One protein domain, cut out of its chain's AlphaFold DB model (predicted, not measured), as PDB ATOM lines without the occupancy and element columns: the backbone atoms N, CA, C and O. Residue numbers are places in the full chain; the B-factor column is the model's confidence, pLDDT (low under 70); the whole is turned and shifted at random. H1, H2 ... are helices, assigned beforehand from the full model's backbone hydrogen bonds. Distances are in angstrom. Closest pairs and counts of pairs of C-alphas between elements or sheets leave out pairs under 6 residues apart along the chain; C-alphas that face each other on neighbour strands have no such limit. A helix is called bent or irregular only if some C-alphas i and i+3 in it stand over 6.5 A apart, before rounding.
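What this domain is: This is residues 24 to 160 of the 160 residues of an uncharacterized protein of Acidilobales archaeon (UniProt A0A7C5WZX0). Two long helices, H1 and H7, form opposite sides of a bundle, with the shorter H2 and H4 packed between them. H3 crosses H7 near its far end and has H6 packed on it, while H5 folds back along H4. The printed part has 137 residues with seven named helices, H1 to H7 in chain order, and no named strand: all helix. It is compact, with a radius of gyration of the C-alphas of 13.8 A and spans of 42 by 31 by 27 A.

Where its parts are: Find C-alpha 24 at (203.642, 122.725, 218.289); from there H1 runs 34.7 A to residue 47. Next come H2, residues 49 to 61, H3, 74 to 86, H4, 89 to 101, H5, 104 to 112, and H6, 117 to 127. H7, residues 138 to 158, runs 30.6 A to C-alpha 158 at (169.184, 140.108, 220.181).

How they stand to each other: Begin with the bundle, H1, H2, H4 and H7. With residues 41 to 46 alone, H1 touches H2 in a helical hairpin; Tyr 45 and Gly 52 have the closest C-alphas, 3.7 A. With residues 140 to 148 alone, H7 touches H4 at a steep tilt of 44 degrees, closest at C-alphas 141 and 100, 4.4 A. H1 and H7 are apart. H3 touches H6, closest at C-alphas 83 and 119, 6.6 A. H4 touches H5 with residues 94 to 98 alone, closest at C-alphas 98 and 106, 6.0 A. H5 is irregular: C-alphas 105 and 108 are 7.3 A apart. Every O i to N i+4 pair is within hydrogen-bond range in H1, H2, H3, H6 and H7; H4 has 8 of 9, and H5 has 2 of 5 beside 5 of 6 O i to N i+3 pairs.

The domain as a whole: The farthest C-alphas, Asp 24 and Lys 160, are 42.3 A apart. The H2 to H3 link, residues 62 to 73, is long. The printed part has no cut, and no printed residue is under 70 in pLDDT.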
ATOM      1  N   ASP A  24     204.322 122.786 216.995       82.56
ATOM      2  CA  ASP A  24     203.642 122.725 218.289       82.56
ATOM      3  C   ASP A  24     203.623 124.087 219.000       82.56
ATOM      4  O   ASP A  24     202.574 124.487 219.503       82.56
ATOM      5  N   GLU A  25     204.730 124.838 218.969       87.12
ATOM      6  CA  GLU A  25     204.795 126.202 219.519       87.12
ATOM      7  C   GLU A  25     203.835 127.146 218.785       87.12
ATOM      8  O   GLU A  25     203.059 127.863 219.415       87.12
ATOM      9  N   VAL A  26     203.811 127.096 217.448       87.62
ATOM     10  CA  VAL A  26     202.891 127.916 216.641       87.62
ATOM     11  C   VAL A  26     201.431 127.562 216.933       87.62
ATOM     12  O   VAL A  26     200.571 128.444 217.010       87.62
ATOM     13  N   LEU A  27     201.125 126.273 217.100       86.81
ATOM     14  CA  LEU A  27     199.780 125.816 217.441       86.81
ATOM     15  C   LEU A  27     199.370 126.249 218.851       86.81
ATOM     16  O   LEU A  27     198.220 126.645 219.051       86.81
ATOM     17  N   GLU A  28     200.281 126.210 219.820       88.94
ATOM     18  CA  GLU A  28     200.017 126.688 221.177       88.94
ATOM     19  C   GLU A  28     199.756 128.200 221.205       88.94
ATOM     20  O   GLU A  28     198.758 128.636 221.788       88.94
ATOM     21  N   GLU A  29     200.568 128.993 220.504       91.94
ATOM     22  CA  GLU A  29     200.351 130.437 220.351       91.94
ATOM     23  C   GLU A  29     199.007 130.743 219.684       91.94
ATOM     24  O   GLU A  29     198.249 131.597 220.159       91.94
ATOM     25  N   TYR A  30     198.666 130.012 218.620       91.31
ATOM     26  CA  TYR A  30     197.380 130.137 217.937       91.31
ATOM     27  C   TYR A  30     196.201 129.873 218.883       91.31
ATOM     28  O   TYR A  30     195.245 130.651 218.937       91.31
ATOM     29  N   VAL A  31     196.265 128.803 219.675       93.50
ATOM     30  CA  VAL A  31     195.216 128.482 220.650       93.50
ATOM     31  C   VAL A  31     195.130 129.541 221.734       93.50
ATOM     32  O   VAL A  31     194.030 129.967 222.089       93.50
ATOM     33  N   GLN A  32     196.267 130.004 222.247       95.81
ATOM     34  CA  GLN A  32     196.285 131.038 223.271       95.81
ATOM     35  C   GLN A  32     195.705 132.358 222.744       95.81
ATOM     36  O   GLN A  32     194.980 133.046 223.468       95.81
ATOM     37  N   HIS A  33     195.949 132.683 221.475       96.69
ATOM     38  CA  HIS A  33     195.320 133.814 220.803       96.69
ATOM     39  C   HIS A  33     193.790 133.672 220.763       96.69
ATOM     40  O   HIS A  33     193.082 134.594 221.168       96.69
ATOM     41  N   LEU A  34     193.266 132.505 220.377       97.06
ATOM     42  CA  LEU A  34     191.822 132.229 220.373       97.06
ATOM     43  C   LEU A  34     191.191 132.316 221.772       97.06
ATOM     44  O   LEU A  34     190.121 132.908 221.936       97.06
ATOM     45  N   VAL A  35     191.862 131.777 222.794       97.56
ATOM     46  CA  VAL A  35     191.442 131.912 224.201       97.56
ATOM     47  C   VAL A  35     191.337 133.386 224.586       97.56
ATOM     48  O   VAL A  35     190.354 133.805 225.202       97.56
ATOM     49  N   ASN A  36     192.340 134.184 224.214       98.25
ATOM     50  CA  ASN A  36     192.365 135.612 224.507       98.25
ATOM     51  C   ASN A  36     191.239 136.359 223.784       98.25
ATOM     52  O   ASN A  36     190.598 137.190 224.418       98.25
ATOM     53  N   ILE A  37     190.921 136.014 222.531       98.25
ATOM     54  CA  ILE A  37     189.759 136.575 221.821       98.25
ATOM     55  C   ILE A  37     188.466 136.323 222.604       98.25
ATOM     56  O   ILE A  37     187.719 137.268 222.861       98.25
ATOM     57  N   GLY A  38     188.209 135.081 223.028       98.12
ATOM     58  CA  GLY A  38     187.013 134.756 223.813       98.12
ATOM     59  C   GLY A  38     186.923 135.587 225.098       98.12
ATOM     60  O   GLY A  38     185.883 136.176 225.392       98.12
ATOM     61  N   ARG A  39     188.035 135.725 225.827       98.12
ATOM     62  CA  ARG A  39     188.109 136.567 227.035       98.12
ATOM     63  C   ARG A  39     187.871 138.048 226.737       98.12
ATOM     64  O   ARG A  39     187.137 138.700 227.478       98.12
ATOM     65  N   SER A  40     188.449 138.571 225.658       98.44
ATOM     66  CA  SER A  40     188.255 139.957 225.231       98.44
ATOM     67  C   SER A  40     186.796 140.238 224.886       98.44
ATOM     68  O   SER A  40     186.264 141.242 225.345       98.44
ATOM     69  N   ILE A  41     186.114 139.338 224.173       98.69
ATOM     70  CA  ILE A  41     184.683 139.483 223.862       98.69
ATOM     71  C   ILE A  41     183.847 139.545 225.149       98.69
ATOM     72  O   ILE A  41     182.993 140.422 225.283       98.69
ATOM     73  N   LYS A  42     184.121 138.676 226.135       97.75
ATOM     74  CA  LYS A  42     183.440 138.718 227.444       97.75
ATOM     75  C   LYS A  42     183.676 140.039 228.175       97.75
ATOM     76  O   LYS A  42     182.745 140.594 228.755       97.75
ATOM     77  N   LEU A  43     184.909 140.543 228.150       98.00
ATOM     78  CA  LEU A  43     185.249 141.824 228.764       98.00
ATOM     79  C   LEU A  43     184.503 142.979 228.086       98.00
ATOM     80  O   LEU A  43     183.912 143.804 228.779       98.00
ATOM     81  N   VAL A  44     184.478 143.011 226.752       98.12
ATOM     82  CA  VAL A  44     183.712 144.011 225.996       98.12
ATOM     83  C   VAL A  44     182.231 143.919 226.357       98.12
ATOM     84  O   VAL A  44     181.640 144.948 226.649       98.12
ATOM     85  N   TYR A  45     181.652 142.718 226.449       98.00
ATOM     86  CA  TYR A  45     180.257 142.535 226.870       98.00
ATOM     87  C   TYR A  45     179.966 143.074 228.277       98.00
ATOM     88  O   TYR A  45     178.914 143.674 228.505       98.00
ATOM     89  N   ALA A  46     180.893 142.884 229.219       97.12
ATOM     90  CA  ALA A  46     180.760 143.409 230.576       97.12
ATOM     91  C   ALA A  46     180.786 144.949 230.623       97.12
ATOM     92  O   ALA A  46     180.153 145.540 231.494       97.12
ATOM     93  N   ILE A  47     181.495 145.591 229.688       97.81
ATOM     94  CA  ILE A  47     181.577 147.054 229.559       97.81
ATOM     95  C   ILE A  47     180.373 147.603 228.781       97.81
ATOM     96  O   ILE A  47     179.744 148.574 229.195       97.81
ATOM     97  N   SER A  48     180.048 146.974 227.654       97.75
ATOM     98  CA  SER A  48     178.983 147.347 226.729       97.75
ATOM     99  C   SER A  48     178.353 146.082 226.158       97.75
ATOM    100  O   SER A  48     178.941 145.376 225.334       97.75
ATOM    101  N   LYS A  49     177.117 145.795 226.589       96.94
ATOM    102  CA  LYS A  49     176.400 144.593 226.147       96.94
ATOM    103  C   LYS A  49     176.272 144.537 224.626       96.94
ATOM    104  O   LYS A  49     176.526 143.494 224.034       96.94
ATOM    105  N   TYR A  50     175.909 145.661 224.009       97.56
ATOM    106  CA  TYR A  50     175.750 145.765 222.561       97.56
ATOM    107  C   TYR A  50     177.061 145.438 221.830       97.56
ATOM    108  O   TYR A  50     177.078 144.556 220.973       97.56
ATOM    109  N   ASP A  51     178.171 146.069 222.229       98.12
ATOM    110  CA  ASP A  51     179.465 145.875 221.560       98.12
ATOM    111  C   ASP A  51     180.018 144.464 221.772       98.12
ATOM    112  O   ASP A  51     180.640 143.900 220.874       98.12
ATOM    113  N   GLY A  52     179.762 143.849 222.930       98.19
ATOM    114  CA  GLY A  52     180.172 142.468 223.185       98.19
ATOM    115  C   GLY A  52     179.431 141.462 222.305       98.19
ATOM    116  O   GLY A  52     180.042 140.538 221.767       98.19
ATOM    117  N   ILE A  53     178.124 141.661 222.111       98.50
ATOM    118  CA  ILE A  53     177.315 140.832 221.205       98.50
ATOM    119  C   ILE A  53     177.759 141.041 219.751       98.50
ATOM    120  O   ILE A  53     177.861 140.070 218.995       98.50
ATOM    121  N   LEU A  54     178.070 142.282 219.364       98.38
ATOM    122  CA  LEU A  54     178.583 142.603 218.033       98.38
ATOM    123  C   LEU A  54     179.960 141.963 217.788       98.38
ATOM    124  O   LEU A  54     180.149 141.300 216.773       98.38
ATOM    125  N   ALA A  55     180.881 142.048 218.750       98.44
ATOM    126  CA  ALA A  55     182.196 141.412 218.661       98.44
ATOM    127  C   ALA A  55     182.098 139.881 218.534       98.44
ATOM    128  O   ALA A  55     182.823 139.275 217.742       98.44
ATOM    129  N   LEU A  56     181.174 139.248 219.269       98.56
ATOM    130  CA  LEU A  56     180.891 137.817 219.124       98.56
ATOM    131  C   LEU A  56     180.388 137.482 217.716       98.56
ATOM    132  O   LEU A  56     180.864 136.522 217.105       98.56
ATOM    133  N   LYS A  57     179.436 138.267 217.202       98.06
ATOM    134  CA  LYS A  57     178.880 138.091 215.857       98.06
ATOM    135  C   LYS A  57     179.974 138.182 214.794       98.06
ATOM    136  O   LYS A  57     180.086 137.282 213.959       98.06
ATOM    137  N   ASP A  58     180.780 139.235 214.845       97.88
ATOM    138  CA  ASP A  58     181.822 139.500 213.857       97.88
ATOM    139  C   ASP A  58     182.890 138.410 213.881       97.88
ATOM    140  O   ASP A  58     183.257 137.878 212.835       97.88
ATOM    141  N   PHE A  59     183.318 137.981 215.068       98.31
ATOM    142  CA  PHE A  59     184.266 136.880 215.181       98.31
ATOM    143  C   PHE A  59     183.697 135.567 214.617       98.31
ATOM    144  O   PHE A  59     184.363 134.892 213.831       98.31
ATOM    145  N   MET A  60     182.446 135.220 214.936       97.75
ATOM    146  CA  MET A  60     181.814 133.992 214.429       97.75
ATOM    147  C   MET A  60     181.562 134.023 212.917       97.75
ATOM    148  O   MET A  60     181.540 132.967 212.278       97.75
ATOM    149  N   SER A  61     181.438 135.211 212.318       96.62
ATOM    150  CA  SER A  61     181.294 135.375 210.864       96.62
ATOM    151  C   SER A  61     182.472 134.812 210.068       96.62
ATOM    152  O   SER A  61     182.286 134.378 208.934       96.62
ATOM    153  N   THR A  62     183.654 134.720 210.685       95.81
ATOM    154  CA  THR A  62     184.851 134.142 210.056       95.81
ATOM    155  C   THR A  62     184.733 132.634 209.795       95.81
ATOM    156  O   THR A  62     185.441 132.108 208.937       95.81
ATOM    157  N   PHE A  63     183.821 131.938 210.485       95.44
ATOM    158  CA  PHE A  63     183.655 130.479 210.396       95.44
ATOM    159  C   PHE A  63     182.336 130.042 209.744       95.44
ATOM    160  O   PHE A  63     182.187 128.882 209.344       95.44
ATOM    161  N   ALA A  64     181.353 130.936 209.667       93.06
ATOM    162  CA  ALA A  64     180.013 130.598 209.211       93.06
ATOM    163  C   ALA A  64     179.894 130.592 207.679       93.06
ATOM    164  O   ALA A  64     180.292 131.536 207.001       93.06
ATOM    165  N   ASP A  65     179.256 129.557 207.131       83.12
ATOM    166  CA  ASP A  65     178.786 129.557 205.749       83.12
ATOM    167  C   ASP A  65     177.458 130.325 205.668       83.12
ATOM    168  O   ASP A  65     176.465 130.009 206.335       83.12
ATOM    169  N   ASN A  66     177.429 131.350 204.820       73.00
ATOM    170  CA  ASN A  66     176.271 132.218 204.635       73.00
ATOM    171  C   ASN A  66     175.089 131.547 203.926       73.00
ATOM    172  O   ASN A  66     174.007 132.133 203.890       73.00
ATOM    173  N   LYS A  67     175.256 130.331 203.398       79.19
ATOM    174  CA  LYS A  67     174.202 129.603 202.675       79.19
ATOM    175  C   LYS A  67     173.160 128.941 203.582       79.19
ATOM    176  O   LYS A  67     172.101 128.549 203.098       79.19
ATOM    177  N   LEU A  68     173.429 128.813 204.882       78.38
ATOM    178  CA  LEU A  68     172.495 128.209 205.834       78.38
ATOM    179  C   LEU A  68     171.408 129.210 206.252       78.38
ATOM    180  O   LEU A  68     171.691 130.228 206.890       78.38
ATOM    181  N   SER A  69     170.153 128.894 205.921       82.25
ATOM    182  CA  SER A  69     168.983 129.613 206.430       82.25
ATOM    183  C   SER A  69     168.542 128.993 207.753       82.25
ATOM    184  O   SER A  69     168.074 127.855 207.792       82.25
ATOM    185  N   ILE A  70     168.716 129.739 208.841       87.38
ATOM    186  CA  ILE A  70     168.368 129.320 210.199       87.38
ATOM    187  C   ILE A  70     167.322 130.288 210.739       87.38
ATOM    188  O   ILE A  70     167.466 131.503 210.608       87.38
ATOM    189  N   LYS A  71     166.277 129.746 211.364       85.88
ATOM    190  CA  LYS A  71     165.325 130.517 212.164       85.88
ATOM    191  C   LYS A  71     165.507 130.149 213.627       85.88
ATOM    192  O   LYS A  71     165.546 128.966 213.961       85.88
ATOM    193  N   ILE A  72     165.591 131.162 214.477       89.25
ATOM    194  CA  ILE A  72     165.600 131.008 215.926       89.25
ATOM    195  C   ILE A  72     164.576 131.965 216.528       89.25
ATOM    196  O   ILE A  72     164.343 133.052 215.997       89.25
ATOM    197  N   ASP A  73     163.940 131.515 217.599       91.31
ATOM    198  CA  ASP A  73     163.069 132.341 218.425       91.31
ATOM    199  C   ASP A  73     163.895 133.357 219.239       91.31
ATOM    200  O   ASP A  73     165.042 133.063 219.590       91.31
ATOM    201  N   LYS A  74     163.337 134.545 219.513       90.00
ATOM    202  CA  LYS A  74     164.074 135.636 220.173       90.00
ATOM    203  C   LYS A  74     164.461 135.273 221.606       90.00
ATOM    204  O   LYS A  74     165.629 135.424 221.946       90.00
ATOM    205  N   ASP A  75     163.548 134.706 222.390       91.50
ATOM    206  CA  ASP A  75     163.816 134.353 223.790       91.50
ATOM    207  C   ASP A  75     164.913 133.282 223.861       91.50
ATOM    208  O   ASP A  75     165.889 133.388 224.607       91.50
ATOM    209  N   ARG A  76     164.839 132.288 222.966       92.94
ATOM    210  CA  ARG A  76     165.885 131.258 222.840       92.94
ATOM    211  C   ARG A  76     167.228 131.829 222.383       92.94
ATOM    212  O   ARG A  76     168.271 131.280 222.740       92.94
ATOM    213  N   ALA A  77     167.224 132.875 221.557       94.81
ATOM    214  CA  ALA A  77     168.441 133.559 221.135       94.81
ATOM    215  C   ALA A  77     169.070 134.356 222.281       94.81
ATOM    216  O   ALA A  77     170.284 134.280 222.458       94.81
ATOM    217  N   GLU A  78     168.265 135.065 223.070       94.56
ATOM    218  CA  GLU A  78     168.727 135.818 224.240       94.56
ATOM    219  C   GLU A  78     169.393 134.895 225.265       94.56
ATOM    220  O   GLU A  78     170.547 135.133 225.635       94.56
ATOM    221  N   ASP A  79     168.738 133.790 225.626       93.56
ATOM    222  CA  ASP A  79     169.295 132.784 226.540       93.56
ATOM    223  C   ASP A  79     170.625 132.217 226.030       93.56
ATOM    224  O   ASP A  79     171.576 132.012 226.793       93.56
ATOM    225  N   PHE A  80     170.719 131.978 224.720       95.88
ATOM    226  CA  PHE A  80     171.928 131.437 224.112       95.88
ATOM    227  C   PHE A  80     173.105 132.397 224.176       95.88
ATOM    228  O   PHE A  80     174.201 132.012 224.589       95.88
ATOM    229  N   ILE A  81     172.880 133.638 223.747       97.38
ATOM    230  CA  ILE A  81     173.910 134.671 223.710       97.38
ATOM    231  C   ILE A  81     174.352 135.013 225.130       97.38
ATOM    232  O   ILE A  81     175.556 135.112 225.384       97.38
ATOM    233  N   LEU A  82     173.413 135.089 226.076       96.06
ATOM    234  CA  LEU A  82     173.731 135.267 227.485       96.06
ATOM    235  C   LEU A  82     174.612 134.126 228.005       96.06
ATOM    236  O   LEU A  82     175.636 134.386 228.640       96.06
ATOM    237  N   ALA A  83     174.260 132.871 227.719       95.56
ATOM    238  CA  ALA A  83     175.047 131.722 228.151       95.56
ATOM    239  C   ALA A  83     176.453 131.717 227.539       95.56
ATOM    240  O   ALA A  83     177.422 131.486 228.259       95.56
ATOM    241  N   LEU A  84     176.585 132.014 226.243       96.06
ATOM    242  CA  LEU A  84     177.888 132.127 225.585       96.06
ATOM    243  C   LEU A  84     178.755 133.204 226.242       96.06
ATOM    244  O   LEU A  84     179.894 132.928 226.602       96.06
ATOM    245  N   LEU A  85     178.222 134.410 226.440       96.94
ATOM    246  CA  LEU A  85     178.995 135.566 226.911       96.94
ATOM    247  C   LEU A  85     179.309 135.540 228.414       96.94
ATOM    248  O   LEU A  85     180.194 136.265 228.870       96.94
ATOM    249  N   THR A  86     178.621 134.712 229.199       94.19
ATOM    250  CA  THR A  86     178.835 134.630 230.656       94.19
ATOM    251  C   THR A  86     179.607 133.388 231.095       94.19
ATOM    252  O   THR A  86     180.218 133.407 232.165       94.19
ATOM    253  N   LYS A  87     179.654 132.336 230.269       94.06
ATOM    254  CA  LYS A  87     180.300 131.054 230.597       94.06
ATOM    255  C   LYS A  87     181.662 130.925 229.928       94.06
ATOM    256  O   LYS A  87     182.408 131.896 229.851       94.06
ATOM    257  N   ASP A  88     182.026 129.732 229.493       93.75
ATOM    258  CA  ASP A  88     183.333 129.386 228.952       93.75
ATOM    259  C   ASP A  88     183.438 129.650 227.440       93.75
ATOM    260  O   ASP A  88     183.746 128.761 226.640       93.75
ATOM    261  N   LEU A  89     183.194 130.912 227.056       97.25
ATOM    262  CA  LEU A  89     183.301 131.392 225.675       97.25
ATOM    263  C   LEU A  89     184.662 131.083 225.058       97.25
ATOM    264  O   LEU A  89     184.739 130.736 223.885       97.25
ATOM    265  N   GLU A  90     185.733 131.207 225.837       97.44
ATOM    266  CA  GLU A  90     187.095 130.905 225.411       97.44
ATOM    267  C   GLU A  90     187.218 129.481 224.859       97.44
ATOM    268  O   GLU A  90     187.770 129.282 223.777       97.44
ATOM    269  N   ASN A  91     186.624 128.500 225.538       97.31
ATOM    270  CA  ASN A  91     186.659 127.110 225.108       97.31
ATOM    271  C   ASN A  91     185.774 126.925 223.880       97.31
ATOM    272  O   ASN A  91     186.177 126.269 222.922       97.31
ATOM    273  N   PHE A  92     184.595 127.549 223.861       97.94
ATOM    274  CA  PHE A  92     183.702 127.506 222.706       97.94
ATOM    275  C   PHE A  92     184.374 128.050 221.435       97.94
ATOM    276  O   PHE A  92     184.360 127.383 220.399       97.94
ATOM    277  N   VAL A  93     185.014 129.218 221.529       97.62
ATOM    278  CA  VAL A  93     185.770 129.864 220.446       97.62
ATOM    279  C   VAL A  93     186.882 128.952 219.939       97.62
ATOM    280  O   VAL A  93     186.956 128.701 218.735       97.62
ATOM    281  N   VAL A  94     187.702 128.408 220.844       97.56
ATOM    282  CA  VAL A  94     188.788 127.489 220.475       97.56
ATOM    283  C   VAL A  94     188.246 126.273 219.728       97.56
ATOM    284  O   VAL A  94     188.796 125.896 218.694       97.56
ATOM    285  N   ARG A  95     187.144 125.678 220.199       97.06
ATOM    286  CA  ARG A  95     186.541 124.510 219.544       97.06
ATOM    287  C   ARG A  95     186.026 124.824 218.151       97.06
ATOM    288  O   ARG A  95     186.330 124.073 217.228       97.06
ATOM    289  N   VAL A  96     185.248 125.896 217.987       97.38
ATOM    290  CA  VAL A  96     184.710 126.289 216.673       97.38
ATOM    291  C   VAL A  96     185.857 126.526 215.692       97.38
ATOM    292  O   VAL A  96     185.846 125.964 214.596       97.38
ATOM    293  N   ALA A  97     186.874 127.279 216.112       96.44
ATOM    294  CA  ALA A  97     188.037 127.572 215.288       96.44
ATOM    295  C   ALA A  97     188.812 126.298 214.919       96.44
ATOM    296  O   ALA A  97     189.028 126.045 213.735       96.44
ATOM    297  N   ALA A  98     189.141 125.440 215.890       95.56
ATOM    298  CA  ALA A  98     189.856 124.191 215.634       95.56
ATOM    299  C   ALA A  98     189.092 123.271 214.669       95.56
ATOM    300  O   ALA A  98     189.653 122.812 213.670       95.56
ATOM    301  N   LEU A  99     187.792 123.065 214.906       96.50
ATOM    302  CA  LEU A  99     186.927 122.259 214.041       96.50
ATOM    303  C   LEU A  99     186.837 122.822 212.616       96.50
ATOM    304  O   LEU A  99     186.805 122.049 211.660       96.50
ATOM    305  N   SER A 100     186.841 124.149 212.452       93.94
ATOM    306  CA  SER A 100     186.722 124.809 211.143       93.94
ATOM    307  C   SER A 100     187.887 124.512 210.185       93.94
ATOM    308  O   SER A 100     187.739 124.618 208.964       93.94
ATOM    309  N   THR A 101     189.039 124.100 210.719       90.88
ATOM    310  CA  THR A 101     190.238 123.823 209.919       90.88
ATOM    311  C   THR A 101     190.210 122.452 209.247       90.88
ATOM    312  O   THR A 101     190.811 122.291 208.188       90.88
ATOM    313  N   ALA A 102     189.518 121.469 209.840       91.44
ATOM    314  CA  ALA A 102     189.664 120.046 209.510       91.44
ATOM    315  C   ALA A 102     191.135 119.546 209.520       91.44
ATOM    316  O   ALA A 102     191.474 118.613 208.796       91.44
ATOM    317  N   ASN A 103     192.003 120.153 210.341       89.44
ATOM    318  CA  ASN A 103     193.394 119.746 210.538       89.44
ATOM    319  C   ASN A 103     193.569 118.860 211.788       89.44
ATOM    320  O   ASN A 103     193.441 119.335 212.916       89.44
ATOM    321  N   SER A 104     193.940 117.591 211.598       90.00
ATOM    322  CA  SER A 104     194.133 116.618 212.685       90.00
ATOM    323  C   SER A 104     195.209 117.009 213.706       90.00
ATOM    324  O   SER A 104     195.173 116.525 214.834       90.00
ATOM    325  N   ALA A 105     196.133 117.920 213.370       88.31
ATOM    326  CA  ALA A 105     197.087 118.466 214.340       88.31
ATOM    327  C   ALA A 105     196.389 119.195 215.508       88.31
ATOM    328  O   ALA A 105     196.948 119.297 216.596       88.31
ATOM    329  N   LEU A 106     195.144 119.652 215.317       89.12
ATOM    330  CA  LEU A 106     194.356 120.327 216.351       89.12
ATOM    331  C   LEU A 106     193.491 119.381 217.199       89.12
ATOM    332  O   LEU A 106     192.703 119.835 218.028       89.12
ATOM    333  N   GLU A 107     193.593 118.064 217.023       89.25
ATOM    334  CA  GLU A 107     192.706 117.123 217.719       89.25
ATOM    335  C   GLU A 107     192.950 117.105 219.238       89.25
ATOM    336  O   GLU A 107     191.999 117.124 220.022       89.25
ATOM    337  N   ALA A 108     194.213 117.203 219.667       86.06
ATOM    338  CA  ALA A 108     194.576 117.321 221.082       86.06
ATOM    339  C   ALA A 108     193.993 118.589 221.742       86.06
ATOM    340  O   ALA A 108     193.636 118.591 222.927       86.06
ATOM    341  N   ILE A 109     193.813 119.663 220.969       82.25
ATOM    342  CA  ILE A 109     193.207 120.910 221.449       82.25
ATOM    343  C   ILE A 109     191.731 120.686 221.784       82.25
ATOM    344  O   ILE A 109     191.265 121.172 222.815       82.25
ATOM    345  N   LEU A 110     191.002 119.877 221.005       87.50
ATOM    346  CA  LEU A 110     189.606 119.556 221.321       87.50
ATOM    347  C   LEU A 110     189.457 118.809 222.650       87.50
ATOM    348  O   LEU A 110     188.442 118.973 223.322       87.50
ATOM    349  N   THR A 111     190.435 118.004 223.061       87.56
ATOM    350  CA  THR A 111     190.379 117.354 224.380       87.56
ATOM    351  C   THR A 111     190.704 118.307 225.531       87.56
ATOM    352  O   THR A 111     190.127 118.176 226.605       87.56
ATOM    353  N   LYS A 112     191.584 119.294 225.309       91.56
ATOM    354  CA  LYS A 112     192.012 120.264 226.334       91.56
ATOM    355  C   LYS A 112     190.986 121.382 226.558       91.56
ATOM    356  O   LYS A 112     190.818 121.841 227.683       91.56
ATOM    357  N   TYR A 113     190.276 121.790 225.507       93.50
ATOM    358  CA  TYR A 113     189.311 122.893 225.530       93.50
ATOM    359  C   TYR A 113     187.888 122.363 225.343       93.50
ATOM    360  O   TYR A 113     187.217 122.611 224.339       93.50
ATOM    361  N   MET A 114     187.423 121.567 226.303       94.94
ATOM    362  CA  MET A 114     186.018 121.163 226.357       94.94
ATOM    363  C   MET A 114     185.156 122.325 226.836       94.94
ATOM    364  O   MET A 114     185.533 123.030 227.772       94.94
ATOM    365  N   VAL A 115     183.984 122.499 226.223       96.31
ATOM    366  CA  VAL A 115     182.979 123.383 226.813       96.31
ATOM    367  C   VAL A 115     182.292 122.699 227.991       96.31
ATOM    368  O   VAL A 115     182.148 121.475 228.022       96.31
ATOM    369  N   SER A 116     181.841 123.484 228.956       96.31
ATOM    370  CA  SER A 116     181.085 123.044 230.115       96.31
ATOM    371  C   SER A 116     179.846 122.266 229.673       96.31
ATOM    372  O   SER A 116     179.243 122.554 228.636       96.31
ATOM    373  N   ASN A 117     179.433 121.273 230.468       95.94
ATOM    374  CA  ASN A 117     178.233 120.481 230.168       95.94
ATOM    375  C   ASN A 117     177.006 121.370 229.956       95.94
ATOM    376  O   ASN A 117     176.167 121.094 229.104       95.94
ATOM    377  N   GLU A 118     176.920 122.454 230.720       94.19
ATOM    378  CA  GLU A 118     175.820 123.397 230.646       94.19
ATOM    379  C   GLU A 118     175.808 124.159 229.314       94.19
ATOM    380  O   GLU A 118     174.790 124.144 228.620       94.19
ATOM    381  N   LEU A 119     176.933 124.762 228.903       95.25
ATOM    382  CA  LEU A 119     177.017 125.452 227.612       95.25
ATOM    383  C   LEU A 119     176.835 124.474 226.445       95.25
ATOM    384  O   LEU A 119     176.098 124.766 225.504       95.25
ATOM    385  N   ASN A 120     177.433 123.285 226.528       97.00
ATOM    386  CA  ASN A 120     177.275 122.239 225.519       97.00
ATOM    387  C   ASN A 120     175.807 121.820 225.345       97.00
ATOM    388  O   ASN A 120     175.343 121.652 224.218       97.00
ATOM    389  N   ASN A 121     175.053 121.693 226.440       96.38
ATOM    390  CA  ASN A 121     173.626 121.378 226.384       96.38
ATOM    391  C   ASN A 121     172.820 122.500 225.719       96.38
ATOM    392  O   ASN A 121     171.937 122.214 224.915       96.38
ATOM    393  N   ILE A 122     173.143 123.765 225.994       95.31
ATOM    394  CA  ILE A 122     172.479 124.912 225.356       95.31
ATOM    395  C   ILE A 122     172.770 124.933 223.848       95.31
ATOM    396  O   ILE A 122     171.839 125.013 223.043       95.31
ATOM    397  N   VAL A 123     174.038 124.765 223.454       95.56
ATOM    398  CA  VAL A 123     174.446 124.644 222.042       95.56
ATOM    399  C   VAL A 123     173.692 123.502 221.367       95.56
ATOM    400  O   VAL A 123     173.143 123.680 220.277       95.56
ATOM    401  N   LYS A 124     173.605 122.342 222.022       95.69
ATOM    402  CA  LYS A 124     172.883 121.174 221.514       95.69
ATOM    403  C   LYS A 124     171.385 121.425 221.375       95.69
ATOM    404  O   LYS A 124     170.803 121.009 220.378       95.69
ATOM    405  N   ASN A 125     170.763 122.125 222.317       94.38
ATOM    406  CA  ASN A 125     169.333 122.431 222.263       94.38
ATOM    407  C   ASN A 125     168.971 123.344 221.084       94.38
ATOM    408  O   ASN A 125     167.855 123.271 220.568       94.38
ATOM    409  N   ILE A 126     169.892 124.211 220.667       92.38
ATOM    410  CA  ILE A 126     169.671 125.161 219.570       92.38
ATOM    411  C   ILE A 126     170.063 124.571 218.224       92.38
ATOM    412  O   ILE A 126     169.318 124.686 217.255       92.38
ATOM    413  N   SER A 127     171.221 123.923 218.176       91.88
ATOM    414  CA  SER A 127     171.835 123.478 216.928       91.88
ATOM    415  C   SER A 127     171.644 121.989 216.634       91.88
ATOM    416  O   SER A 127     171.986 121.522 215.551       91.88
ATOM    417  N   GLY A 128     171.143 121.213 217.599       93.69
ATOM    418  CA  GLY A 128     171.078 119.752 217.531       93.69
ATOM    419  C   GLY A 128     172.436 119.059 217.696       93.69
ATOM    420  O   GLY A 128     172.520 117.838 217.557       93.69
ATOM    421  N   MET A 129     173.512 119.805 217.976       95.38
ATOM    422  CA  MET A 129     174.886 119.299 217.944       95.38
ATOM    423  C   MET A 129     175.576 119.383 219.304       95.38
ATOM    424  O   MET A 129     175.567 120.410 219.972       95.38
ATOM    425  N   ASP A 130     176.220 118.283 219.686       96.75
ATOM    426  CA  ASP A 130     177.102 118.199 220.848       96.75
ATOM    427  C   ASP A 130     178.515 118.600 220.405       96.75
ATOM    428  O   ASP A 130     179.244 117.784 219.833       96.75
ATOM    429  N   ILE A 131     178.883 119.870 220.605       96.19
ATOM    430  CA  ILE A 131     180.166 120.409 220.127       96.19
ATOM    431  C   ILE A 131     181.354 119.685 220.776       96.19
ATOM    432  O   ILE A 131     182.407 119.548 220.147       96.19
ATOM    433  N   ASN A 132     181.187 119.160 221.994       96.75
ATOM    434  CA  ASN A 132     182.209 118.375 222.689       96.75
ATOM    435  C   ASN A 132     182.500 117.022 222.027       96.75
ATOM    436  O   ASN A 132     183.600 116.498 222.188       96.75
ATOM    437  N   LYS A 133     181.556 116.476 221.254       96.38
ATOM    438  CA  LYS A 133     181.707 115.188 220.554       96.38
ATOM    439  C   LYS A 133     182.153 115.309 219.098       96.38
ATOM    440  O   LYS A 133     182.367 114.287 218.446       96.38
ATOM    441  N   LEU A 134     182.277 116.528 218.577       96.06
ATOM    442  CA  LEU A 134     182.765 116.754 217.218       96.06
ATOM    443  C   LEU A 134     184.266 116.466 217.117       96.06
ATOM    444  O   LEU A 134     185.011 116.682 218.070       96.06
ATOM    445  N   ARG A 135     184.689 115.991 215.942       95.12
ATOM    446  CA  ARG A 135     186.086 115.671 215.612       95.12
ATOM    447  C   ARG A 135     186.618 116.604 214.538       95.12
ATOM    448  O   ARG A 135     185.833 117.179 213.782       95.12
ATOM    449  N   VAL A 136     187.939 116.718 214.431       93.12
ATOM    450  CA  VAL A 136     188.568 117.584 213.429       93.12
ATOM    451  C   VAL A 136     188.617 116.882 212.067       93.12
ATOM    452  O   VAL A 136     189.631 116.345 211.642       93.12
ATOM    453  N   ASN A 137     187.481 116.860 211.377       94.88
ATOM    454  CA  ASN A 137     187.331 116.312 210.030       94.88
ATOM    455  C   ASN A 137     186.353 117.172 209.205       94.88
ATOM    456  O   ASN A 137     185.854 118.194 209.679       94.88
ATOM    457  N   ILE A 138     186.065 116.767 207.963       94.75
ATOM    458  CA  ILE A 138     185.163 117.515 207.068       94.75
ATOM    459  C   ILE A 138     183.766 117.678 207.689       94.75
ATOM    460  O   ILE A 138     183.191 118.763 207.634       94.75
ATOM    461  N   GLU A 139     183.229 116.632 208.321       94.75
ATOM    462  CA  GLU A 139     181.922 116.695 208.980       94.75
ATOM    463  C   GLU A 139     181.931 117.674 210.163       94.75
ATOM    464  O   GLU A 139     181.038 118.516 210.285       94.75
ATOM    465  N   GLY A 140     182.958 117.611 211.011       95.56
ATOM    466  CA  GLY A 140     183.152 118.526 212.131       95.56
ATOM    467  C   GLY A 140     183.268 119.978 211.681       95.56
ATOM    468  O   GLY A 140     182.642 120.843 212.288       95.56
ATOM    469  N   LYS A 141     183.969 120.238 210.571       95.69
ATOM    470  CA  LYS A 141     184.057 121.564 209.946       95.69
ATOM    471  C   LYS A 141     182.691 122.094 209.515       95.69
ATOM    472  O   LYS A 141     182.344 123.226 209.847       95.69
ATOM    473  N   VAL A 142     181.899 121.284 208.809       94.94
ATOM    474  CA  VAL A 142     180.543 121.670 208.374       94.94
ATOM    475  C   VAL A 142     179.649 121.963 209.582       94.94
ATOM    476  O   VAL A 142     178.961 122.983 209.621       94.94
ATOM    477  N   ARG A 143     179.702 121.107 210.607       95.62
ATOM    478  CA  ARG A 143     178.931 121.276 211.846       95.62
ATOM    479  C   ARG A 143     179.361 122.511 212.643       95.62
ATOM    480  O   ARG A 143     178.502 123.241 213.126       95.62
ATOM    481  N   ALA A 144     180.660 122.792 212.738       95.88
ATOM    482  CA  ALA A 144     181.178 124.001 213.377       95.88
ATOM    483  C   ALA A 144     180.735 125.270 212.642       95.88
ATOM    484  O   ALA A 144     180.330 126.237 213.282       95.88
ATOM    485  N   SER A 145     180.730 125.239 211.309       95.75
ATOM    486  CA  SER A 145     180.214 126.338 210.492       95.75
ATOM    487  C   SER A 145     178.724 126.599 210.746       95.75
ATOM    488  O   SER A 145     178.308 127.744 210.927       95.75
ATOM    489  N   ALA A 146     177.921 125.536 210.858       95.50
ATOM    490  CA  ALA A 146     176.512 125.648 211.227       95.50
ATOM    491  C   ALA A 146     176.325 126.202 212.650       95.50
ATOM    492  O   ALA A 146     175.503 127.093 212.848       95.50
ATOM    493  N   ILE A 147     177.112 125.739 213.629       96.69
ATOM    494  CA  ILE A 147     177.112 126.284 214.997       96.69
ATOM    495  C   ILE A 147     177.439 127.784 214.982       96.69
ATOM    496  O   ILE A 147     176.701 128.565 215.578       96.69
ATOM    497  N   ALA A 148     178.486 128.204 214.266       97.25
ATOM    498  CA  ALA A 148     178.836 129.617 214.126       97.25
ATOM    499  C   ALA A 148     177.680 130.425 213.513       97.25
ATOM    500  O   ALA A 148     177.366 131.518 213.985       97.25
ATOM    501  N   LYS A 149     176.971 129.861 212.525       96.50
ATOM    502  CA  LYS A 149     175.783 130.497 211.942       96.50
ATOM    503  C   LYS A 149     174.637 130.647 212.945       96.50
ATOM    504  O   LYS A 149     174.001 131.699 212.949       96.50
ATOM    505  N   TYR A 150     174.391 129.651 213.802       96.38
ATOM    506  CA  TYR A 150     173.424 129.780 214.898       96.38
ATOM    507  C   TYR A 150     173.787 130.946 215.819       96.38
ATOM    508  O   TYR A 150     172.908 131.736 216.142       96.38
ATOM    509  N   VAL A 151     175.066 131.109 216.179       97.25
ATOM    510  CA  VAL A 151     175.507 132.245 217.006       97.25
ATOM    511  C   VAL A 151     175.219 133.579 216.318       97.25
ATOM    512  O   VAL A 151     174.622 134.453 216.933       97.25
ATOM    513  N   ILE A 152     175.569 133.726 215.036       96.75
ATOM    514  CA  ILE A 152     175.338 134.968 214.275       96.75
ATOM    515  C   ILE A 152     173.853 135.324 214.227       96.75
ATOM    516  O   ILE A 152     173.484 136.458 214.519       96.75
ATOM    517  N   VAL A 153     173.001 134.359 213.873       95.81
ATOM    518  CA  VAL A 153     171.553 134.584 213.768       95.81
ATOM    519  C   VAL A 153     170.956 134.919 215.135       95.81
ATOM    520  O   VAL A 153     170.071 135.768 215.218       95.81
ATOM    521  N   SER A 154     171.459 134.310 216.210       96.88
ATOM    522  CA  SER A 154     171.066 134.676 217.569       96.88
ATOM    523  C   SER A 154     171.515 136.088 217.934       96.88
ATOM    524  O   SER A 154     170.696 136.855 218.425       96.88
ATOM    525  N   CYS A 155     172.755 136.487 217.630       97.31
ATOM    526  CA  CYS A 155     173.196 137.872 217.812       97.31
ATOM    527  C   CYS A 155     172.294 138.848 217.041       97.31
ATOM    528  O   CYS A 155     171.853 139.843 217.606       97.31
ATOM    529  N   ASP A 156     171.958 138.547 215.784       95.62
ATOM    530  CA  ASP A 156     171.056 139.372 214.970       95.62
ATOM    531  C   ASP A 156     169.640 139.473 215.549       95.62
ATOM    532  O   ASP A 156     168.963 140.473 215.325       95.62
ATOM    533  N   ALA A 157     169.160 138.452 216.260       95.19
ATOM    534  CA  ALA A 157     167.862 138.490 216.928       95.19
ATOM    535  C   ALA A 157     167.889 139.357 218.199       95.19
ATOM    536  O   ALA A 157     166.911 140.048 218.478       95.19
ATOM    537  N   VAL A 158     169.003 139.338 218.937       96.06
ATOM    538  CA  VAL A 158     169.184 140.108 220.181       96.06
ATOM    539  C   VAL A 158     169.486 141.585 219.905       96.06
ATOM    540  O   VAL A 158     169.053 142.451 220.657       96.06
ATOM    541  N   LEU A 159     170.211 141.890 218.825       93.94
ATOM    542  CA  LEU A 159     170.578 143.261 218.440       93.94
ATOM    543  C   LEU A 159     169.432 144.050 217.768       93.94
ATOM    544  O   LEU A 159     169.618 145.230 217.471       93.94
ATOM    545  N   LYS A 160     168.285 143.412 217.498       83.75
ATOM    546  CA  LYS A 160     167.066 144.030 216.942       83.75
ATOM    547  C   LYS A 160     166.114 144.504 218.032       83.75
ATOM    548  O   LYS A 160     165.646 145.651 217.889       83.75
TER     549      LYS A 160